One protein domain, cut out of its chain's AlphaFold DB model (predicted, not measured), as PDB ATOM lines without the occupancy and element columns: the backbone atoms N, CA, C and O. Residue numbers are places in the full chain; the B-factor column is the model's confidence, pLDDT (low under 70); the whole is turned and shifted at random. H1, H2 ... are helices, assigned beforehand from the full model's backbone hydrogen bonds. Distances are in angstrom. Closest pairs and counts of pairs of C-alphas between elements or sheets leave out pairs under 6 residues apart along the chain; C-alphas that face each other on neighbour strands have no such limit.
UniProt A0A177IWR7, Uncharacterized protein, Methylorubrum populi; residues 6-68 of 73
ATOM      1  N   THR A   6      31.478  10.017   2.639       64.12
ATOM      2  CA  THR A   6      31.764  11.225   1.869       64.12
ATOM      3  C   THR A   6      31.751  12.497   2.721       64.12
ATOM      4  O   THR A   6      32.716  13.247   2.691       64.12
ATOM      5  N   ALA A   7      30.711  12.721   3.530       66.56
ATOM      6  CA  ALA A   7      30.580  13.905   4.382       66.56
ATOM      7  C   ALA A   7      31.611  13.918   5.521       66.56
ATOM      8  O   ALA A   7      32.150  14.967   5.860       66.56
ATOM      9  N   LEU A   8      31.933  12.744   6.077       66.38
ATOM     10  CA  LEU A   8      32.985  12.620   7.089       66.38
ATOM     11  C   LEU A   8      34.371  12.910   6.491       66.38
ATOM     12  O   LEU A   8      35.206  13.558   7.119       66.38
ATOM     13  N   THR A   9      34.596  12.450   5.259       66.31
ATOM     14  CA  THR A   9      35.838  12.703   4.518       66.31
ATOM     15  C   THR A   9      35.964  14.182   4.155       66.31
ATOM     16  O   THR A   9      37.032  14.755   4.337       66.31
ATOM     17  N   ASP A  10      34.879  14.822   3.715       69.31
ATOM     18  CA  ASP A  10      34.853  16.250   3.378       69.31
ATOM     19  C   ASP A  10      35.111  17.135   4.608       69.31
ATOM     20  O   ASP A  10      35.930  18.052   4.554       69.31
ATOM     21  N   ALA A  11      34.512  16.794   5.754       69.25
ATOM     22  CA  ALA A  11      34.762  17.486   7.017       69.25
ATOM     23  C   ALA A  11      36.226  17.349   7.473       69.25
ATOM     24  O   ALA A  11      36.853  18.341   7.839       69.25
ATOM     25  N   ALA A  12      36.809  16.147   7.390       67.56
ATOM     26  CA  ALA A  12      38.220  15.934   7.720       67.56
ATOM     27  C   ALA A  12      39.160  16.696   6.766       67.56
ATOM     28  O   ALA A  12      40.144  17.297   7.196       67.56
ATOM     29  N   ILE A  13      38.833  16.722   5.471       69.06
ATOM     30  CA  ILE A  13      39.540  17.499   4.445       69.06
ATOM     31  C   ILE A  13      39.488  18.997   4.762       69.06
ATOM     32  O   ILE A  13      40.510  19.680   4.666       69.06
ATOM     33  N   HIS A  14      38.323  19.504   5.164       71.31
ATOM     34  CA  HIS A  14      38.129  20.896   5.549       71.31
ATOM     35  C   HIS A  14      38.995  21.258   6.760       71.31
ATOM     36  O   HIS A  14      39.799  22.186   6.684       71.31
ATOM     37  N   GLU A  15      38.913  20.481   7.840       72.38
ATOM     38  CA  GLU A  15      39.713  20.690   9.050       72.38
ATOM     39  C   GLU A  15      41.218  20.708   8.741       72.38
ATOM     40  O   GLU A  15      41.925  21.627   9.151       72.38
ATOM     41  N   ILE A  16      41.721  19.782   7.916       70.62
ATOM     42  CA  ILE A  16      43.142  19.744   7.522       70.62
ATOM     43  C   ILE A  16      43.533  20.965   6.668       70.62
ATOM     44  O   ILE A  16      44.627  21.522   6.819       70.62
ATOM     45  N   LEU A  17      42.650  21.429   5.774       68.12
ATOM     46  CA  LEU A  17      42.908  22.610   4.942       68.12
ATOM     47  C   LEU A  17      43.009  23.896   5.755       68.12
ATOM     48  O   LEU A  17      43.798  24.773   5.383       68.12
ATOM     49  N   PHE A  18      42.266  24.003   6.853       71.69
ATOM     50  CA  PHE A  18      42.246  25.187   7.711       71.69
ATOM     51  C   PHE A  18      43.082  25.044   8.985       71.69
ATOM     52  O   PHE A  18      43.343  26.052   9.633       71.69
ATOM     53  N   ALA A  19      43.619  23.853   9.263       69.75
ATOM     54  CA  ALA A  19      44.514  23.619  10.385       69.75
ATOM     55  C   ALA A  19      45.715  24.578  10.368       69.75
ATOM     56  O   ALA A  19      46.388  24.784   9.340       69.75
ATOM     57  N   THR A  20      45.973  25.156  11.534       73.12
ATOM     58  CA  THR A  20      47.152  25.953  11.865       73.12
ATOM     59  C   THR A  20      48.040  25.160  12.814       73.12
ATOM     60  O   THR A  20      47.585  24.240  13.494       73.12
ATOM     61  N   MET A  21      49.321  25.507  12.861       72.75
ATOM     62  CA  MET A  21      50.213  25.005  13.899       72.75
ATOM     63  C   MET A  21      49.753  25.530  15.282       72.75
ATOM     64  O   MET A  21      48.960  26.478  15.338       72.75
ATOM     65  N   PRO A  22      50.190  24.925  16.404       72.88
ATOM     66  CA  PRO A  22      49.766  25.328  17.756       72.88
ATOM     67  C   PRO A  22      50.100  26.784  18.114       72.88
ATOM     68  O   PRO A  22      49.458  27.383  18.967       72.88
ATOM     69  N   ASP A  23      51.100  27.350  17.444       78.19
ATOM     70  CA  ASP A  23      51.515  28.753  17.503       78.19
ATOM     71  C   ASP A  23      50.651  29.679  16.615       78.19
ATOM     72  O   ASP A  23      50.909  30.876  16.534       78.19
ATOM     73  N   GLY A  24      49.633  29.141  15.935       69.38
ATOM     74  CA  GLY A  24      48.756  29.860  15.007       69.38
ATOM     75  C   GLY A  24      49.337  30.035  13.602       69.38
ATOM     76  O   GLY A  24      48.655  30.544  12.709       69.38
ATOM     77  N   SER A  25      50.571  29.588  13.365       74.19
ATOM     78  CA  SER A  25      51.232  29.732  12.071       74.19
ATOM     79  C   SER A  25      50.577  28.852  10.995       74.19
ATOM     80  O   SER A  25      50.102  27.743  11.275       74.19
ATOM     81  N   PRO A  26      50.552  29.295   9.724       71.81
ATOM     82  CA  PRO A  26      49.961  28.513   8.651       71.81
ATOM     83  C   PRO A  26      50.806  27.270   8.362       71.81
ATOM     84  O   PRO A  26      51.983  27.364   8.013       71.81
ATOM     85  N   ILE A  27      50.186  26.090   8.429       76.56
ATOM     86  CA  ILE A  27      50.812  24.862   7.929       76.56
ATOM     87  C   ILE A  27      50.971  24.991   6.408       76.56
ATOM     88  O   ILE A  27      50.048  25.418   5.700       76.56
ATOM     89  N   THR A  28      52.145  24.622   5.893       76.62
ATOM     90  CA  THR A  28      52.425  24.695   4.456       76.62
ATOM     91  C   THR A  28      51.470  23.798   3.668       76.62
ATOM     92  O   THR A  28      51.077  22.717   4.108       76.62
ATOM     93  N   THR A  29      51.097  24.228   2.460       74.88
ATOM     94  CA  THR A  29      50.172  23.468   1.603       74.88
ATOM     95  C   THR A  29      50.683  22.057   1.316       74.88
ATOM     96  O   THR A  29      49.885  21.137   1.193       74.88
ATOM     97  N   LEU A  30      52.005  21.877   1.233       74.50
ATOM     98  CA  LEU A  30      52.625  20.582   0.962       74.50
ATOM     99  C   LEU A  30      52.379  19.583   2.102       74.50
ATOM    100  O   LEU A  30      51.990  18.451   1.845       74.50
ATOM    101  N   VAL A  31      52.534  20.031   3.351       77.31
ATOM    102  CA  VAL A  31      52.278  19.215   4.549       77.31
ATOM    103  C   VAL A  31      50.791  18.873   4.669       77.31
ATOM    104  O   VAL A  31      50.442  17.751   5.020       77.31
ATOM    105  N   LYS A  32      49.901  19.804   4.300       77.88
ATOM    106  CA  LYS A  32      48.450  19.546   4.256       77.88
ATOM    107  C   LYS A  32      48.083  18.477   3.225       77.88
ATOM    108  O   LYS A  32      47.276  17.603   3.516       77.88
ATOM    109  N   VAL A  33      48.696  18.525   2.040       78.75
ATOM    110  CA  VAL A  33      48.510  17.503   0.996       78.75
ATOM    111  C   VAL A  33      49.016  16.143   1.471       78.75
ATOM    112  O   VAL A  33      48.350  15.142   1.238       78.75
ATOM    113  N   ASP A  34      50.146  16.100   2.175       78.00
ATOM    114  CA  ASP A  34      50.702  14.854   2.708       78.00
ATOM    115  C   ASP A  34      49.769  14.204   3.742       78.00
ATOM    116  O   ASP A  34      49.446  13.023   3.637       78.00
ATOM    117  N   ALA A  35      49.231  15.001   4.669       77.00
ATOM    118  CA  ALA A  35      48.257  14.542   5.659       77.00
ATOM    119  C   ALA A  35      46.958  14.024   5.015       77.00
ATOM    120  O   ALA A  35      46.406  13.018   5.455       77.00
ATOM    121  N   MET A  36      46.480  14.677   3.951       76.94
ATOM    122  CA  MET A  36      45.311  14.217   3.193       76.94
ATOM    123  C   MET A  36      45.552  12.885   2.493       76.94
ATOM    124  O   MET A  36      44.693  12.008   2.522       76.94
ATOM    125  N   LEU A  37      46.712  12.735   1.853       77.62
ATOM    126  CA  LEU A  37      47.081  11.505   1.161       77.62
ATOM    127  C   LEU A  37      47.232  10.347   2.150       77.62
ATOM    128  O   LEU A  37      46.687   9.274   1.903       77.62
ATOM    129  N   ALA A  38      47.857  10.593   3.304       76.56
ATOM    130  CA  ALA A  38      47.948   9.623   4.391       76.56
ATOM    131  C   ALA A  38      46.561   9.231   4.936       76.56
ATOM    132  O   ALA A  38      46.268   8.045   5.080       76.56
ATOM    133  N   ALA A  39      45.664  10.198   5.164       73.19
ATOM    134  CA  ALA A  39      44.291   9.931   5.608       73.19
ATOM    135  C   ALA A  39      43.468   9.143   4.571       73.19
ATOM    136  O   ALA A  39      42.590   8.360   4.935       73.19
ATOM    137  N   ALA A  40      43.768   9.319   3.283       72.50
ATOM    138  CA  ALA A  40      43.176   8.556   2.190       72.50
ATOM    139  C   ALA A  40      43.819   7.165   1.988       72.50
ATOM    140  O   ALA A  40      43.365   6.412   1.126       72.50
ATOM    141  N   GLY A  41      44.855   6.811   2.758       76.38
ATOM    142  CA  GLY A  41      45.599   5.554   2.613       76.38
ATOM    143  C   GLY A  41      46.489   5.504   1.366       76.38
ATOM    144  O   GLY A  41      46.797   4.424   0.866       76.38
ATOM    145  N   ILE A  42      46.868   6.666   0.826       76.50
ATOM    146  CA  ILE A  42      47.674   6.801  -0.387       76.50
ATOM    147  C   ILE A  42      49.112   7.174   0.001       76.50
ATOM    148  O   ILE A  42      49.514   8.334  -0.062       76.50
ATOM    149  N   ASP A  43      49.912   6.177   0.374       69.12
ATOM    150  CA  ASP A  43      51.319   6.373   0.765       69.12
ATOM    151  C   ASP A  43      52.266   6.596  -0.433       69.12
ATOM    152  O   ASP A  43      53.268   7.311  -0.349       69.12
ATOM    153  N   THR A  44      51.943   6.029  -1.598       71.62
ATOM    154  CA  THR A  44      52.840   5.948  -2.767       71.62
ATOM    155  C   THR A  44      52.625   7.056  -3.800       71.62
ATOM    156  O   THR A  44      52.751   6.841  -5.005       71.62
ATOM    157  N   VAL A  45      52.322   8.280  -3.361       76.94
ATOM    158  CA  VAL A  45      52.248   9.424  -4.286       76.94
ATOM    159  C   VAL A  45      53.646   9.956  -4.612       76.94
ATOM    160  O   VAL A  45      54.347  10.367  -3.681       76.94
ATOM    161  N   PRO A  46      54.045  10.051  -5.898       81.62
ATOM    162  CA  PRO A  46      55.306  10.671  -6.296       81.62
ATOM    163  C   PRO A  46      55.405  12.122  -5.816       81.62
ATOM    164  O   PRO A  46      54.445  12.886  -5.942       81.62
ATOM    165  N   ALA A  47      56.580  12.540  -5.339       76.69
ATOM    166  CA  ALA A  47      56.812  13.899  -4.836       76.69
ATOM    167  C   ALA A  47      56.396  14.996  -5.841       76.69
ATOM    168  O   ALA A  47      55.841  16.024  -5.451       76.69
ATOM    169  N   THR A  48      56.572  14.745  -7.142       75.88
ATOM    170  CA  THR A  48      56.126  15.637  -8.224       75.88
ATOM    171  C   THR A  48      54.613  15.841  -8.221       75.88
ATOM    172  O   THR A  48      54.147  16.969  -8.367       75.88
ATOM    173  N   LEU A  49      53.832  14.779  -8.003       74.44
ATOM    174  CA  LEU A  49      52.375  14.875  -7.946       74.44
ATOM    175  C   LEU A  49      51.928  15.627  -6.683       74.44
ATOM    176  O   LEU A  49      51.048  16.481  -6.768       74.44
ATOM    177  N   ARG A  50      52.604  15.415  -5.542       78.00
ATOM    178  CA  ARG A  50      52.370  16.195  -4.308       78.00
ATOM    179  C   ARG A  50      52.596  17.694  -4.542       78.00
ATOM    180  O   ARG A  50      51.769  18.518  -4.152       78.00
ATOM    181  N   ALA A  51      53.678  18.048  -5.238       74.25
ATOM    182  CA  ALA A  51      53.998  19.434  -5.574       74.25
ATOM    183  C   ALA A  51      52.974  20.066  -6.537       74.25
ATOM    184  O   ALA A  51      52.591  21.222  -6.349       74.25
ATOM    185  N   VAL A  52      52.490  19.315  -7.534       77.44
ATOM    186  CA  VAL A  52      51.445  19.779  -8.466       77.44
ATOM    187  C   VAL A  52      50.135  20.055  -7.729       77.44
ATOM    188  O   VAL A  52      49.557  21.128  -7.906       77.44
ATOM    189  N   ILE A  53      49.700  19.147  -6.851       77.19
ATOM    190  CA  ILE A  53      48.485  19.326  -6.041       77.19
ATOM    191  C   ILE A  53      48.630  20.555  -5.132       77.19
ATOM    192  O   ILE A  53      47.759  21.427  -5.113       77.19
ATOM    193  N   ALA A  54      49.763  20.690  -4.437       75.56
ATOM    194  CA  ALA A  54      50.018  21.830  -3.559       75.56
ATOM    195  C   ALA A  54      50.049  23.172  -4.318       75.56
ATOM    196  O   ALA A  54      49.540  24.186  -3.822       75.56
ATOM    197  N   ARG A  55      50.608  23.187  -5.535       74.88
ATOM    198  CA  ARG A  55      50.611  24.364  -6.415       74.88
ATOM    199  C   ARG A  55      49.199  24.713  -6.880       74.88
ATOM    200  O   ARG A  55      48.830  25.884  -6.805       74.88
ATOM    201  N   GLY A  56      48.404  23.719  -7.278       70.62
ATOM    202  CA  GLY A  56      47.004  23.899  -7.673       70.62
ATOM    203  C   GLY A  56      46.143  24.488  -6.553       70.62
ATOM    204  O   GLY A  56      45.457  25.487  -6.762       70.62
ATOM    205  N   ILE A  57      46.251  23.957  -5.329       70.56
ATOM    206  CA  ILE A  57      45.533  24.481  -4.151       70.56
ATOM    207  C   ILE A  57      45.954  25.925  -3.846       70.56
ATOM    208  O   ILE A  57      45.120  26.783  -3.548       70.56
ATOM    209  N   SER A  58      47.253  26.218  -3.931       69.12
ATOM    210  CA  SER A  58      47.772  27.563  -3.668       69.12
ATOM    211  C   SER A  58      47.288  28.576  -4.713       69.12
ATOM    212  O   SER A  58      46.873  29.673  -4.342       69.12
ATOM    213  N   GLN A  59      47.248  28.193  -5.995       67.38
ATOM    214  CA  GLN A  59      46.677  29.018  -7.066       67.38
ATOM    215  C   GLN A  59      45.169  29.229  -6.900       67.38
ATOM    216  O   GLN A  59      44.695  30.352  -7.053       67.38
ATOM    217  N   TRP A  60      44.416  28.191  -6.527       65.00
ATOM    218  CA  TRP A  60      42.975  28.301  -6.301       65.00
ATOM    219  C   TRP A  60      42.629  29.233  -5.132       65.00
ATOM    220  O   TRP A  60      41.722  30.059  -5.246       65.00
ATOM    221  N   ARG A  61      43.390  29.178  -4.028       63.19
ATOM    222  CA  ARG A  61      43.242  30.138  -2.918       63.19
ATOM    223  C   ARG A  61      43.571  31.566  -3.350       63.19
ATOM    224  O   ARG A  61      42.830  32.479  -2.993       63.19
ATOM    225  N   GLY A  62      44.624  31.755  -4.147       60.66
ATOM    226  CA  GLY A  62      44.964  33.057  -4.728       60.66
ATOM    227  C   GLY A  62      43.855  33.610  -5.630       60.66
ATOM    228  O   GLY A  62      43.481  34.772  -5.500       60.66
ATOM    229  N   ALA A  63      43.255  32.764  -6.472       59.66
ATOM    230  CA  ALA A  63      42.136  33.140  -7.336       59.66
ATOM    231  C   ALA A  63      40.875  33.517  -6.536       59.66
ATOM    232  O   ALA A  63      40.234  34.524  -6.837       59.66
ATOM    233  N   LYS A  64      40.546  32.776  -5.467       53.97
ATOM    234  CA  LYS A  64      39.419  33.115  -4.579       53.97
ATOM    235  C   LYS A  64      39.652  34.378  -3.744       53.97
ATOM    236  O   LYS A  64      38.693  35.087  -3.454       53.97
ATOM    237  N   HIS A  65      40.897  34.689  -3.382       50.97
ATOM    238  CA  HIS A  65      41.240  35.967  -2.747       50.97
ATOM    239  C   HIS A  65      41.217  37.142  -3.738       50.97
ATOM    240  O   HIS A  65      40.797  38.233  -3.362       50.97
ATOM    241  N   GLY A  66      41.577  36.921  -5.006       47.44
ATOM    242  CA  GLY A  66      41.455  37.925  -6.071       47.44
ATOM    243  C   GLY A  66      40.005  38.283  -6.423       47.44
ATOM    244  O   GLY A  66      39.732  39.404  -6.839       47.44
ATOM    245  N   GLN A  67      39.052  37.377  -6.188       48.34
ATOM    246  CA  GLN A  67      37.634  37.609  -6.488       48.34
ATOM    247  C   GLN A  67      36.913  38.496  -5.452       48.34
ATOM    248  O   GLN A  67      35.848  39.030  -5.745       48.34
ATOM    249  N   LYS A  68      37.494  38.715  -4.262       45.62
ATOM    250  CA  LYS A  68      36.973  39.679  -3.272       45.62
ATOM    251  C   LYS A  68      37.404  41.132  -3.535       45.62
ATOM    252  O   LYS A  68      36.954  42.020  -2.822       45.62
TER     253      LYS A  68
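What this domain is: This is residues 6 to 68 of the 73 residues of an uncharacterized protein of Methylorubrum populi (UniProt A0A177IWR7). A helical hairpin, H1 and H2, with a longer helix, H3, packing on H2 at a steep angle; the last part of H3, residues 59 to 68, sticks out as a free arm. The 63 printed residues, with three named helices in the order H1, H2, H3 and no named strand, are all helix by class. The whole is only just compact, close to loose, with a radius of gyration of the C-alphas of 12.5 A, spanning 36 by 28 by 25 A.

Where its parts are: H1 is residues 6 to 18, 18.4 A long, from C-alpha 6 at (31.764, 11.225, 1.869). H2 is residues 29 to 39, 15.3 A. H3 is residues 47 to 68, 32.6 A, ending at C-alpha 68 (36.973, 39.679, -3.272).

How they stand to each other: H1 touches H2 with residues 13 to 17 alone, opposite ways at a shallow tilt of 29 degrees; their closest C-alphas, of Ile 16 and Lys 32, are 6.2 A apart. H3 touches H2 with residues 50 to 58 alone, opposite ways at a steep tilt of 61 degrees; their closest C-alphas, of Leu 30 and Ala 54, are 5.4 A apart. H1 and H3 are apart. Every O i to N i+4 pair is within hydrogen-bond range in H1 and H2, and 17 of 18 in H3.

The domain as a whole: The printed part has no cut, and both links are short. Low confidence includes residues 6 to 13 and 58 to 68.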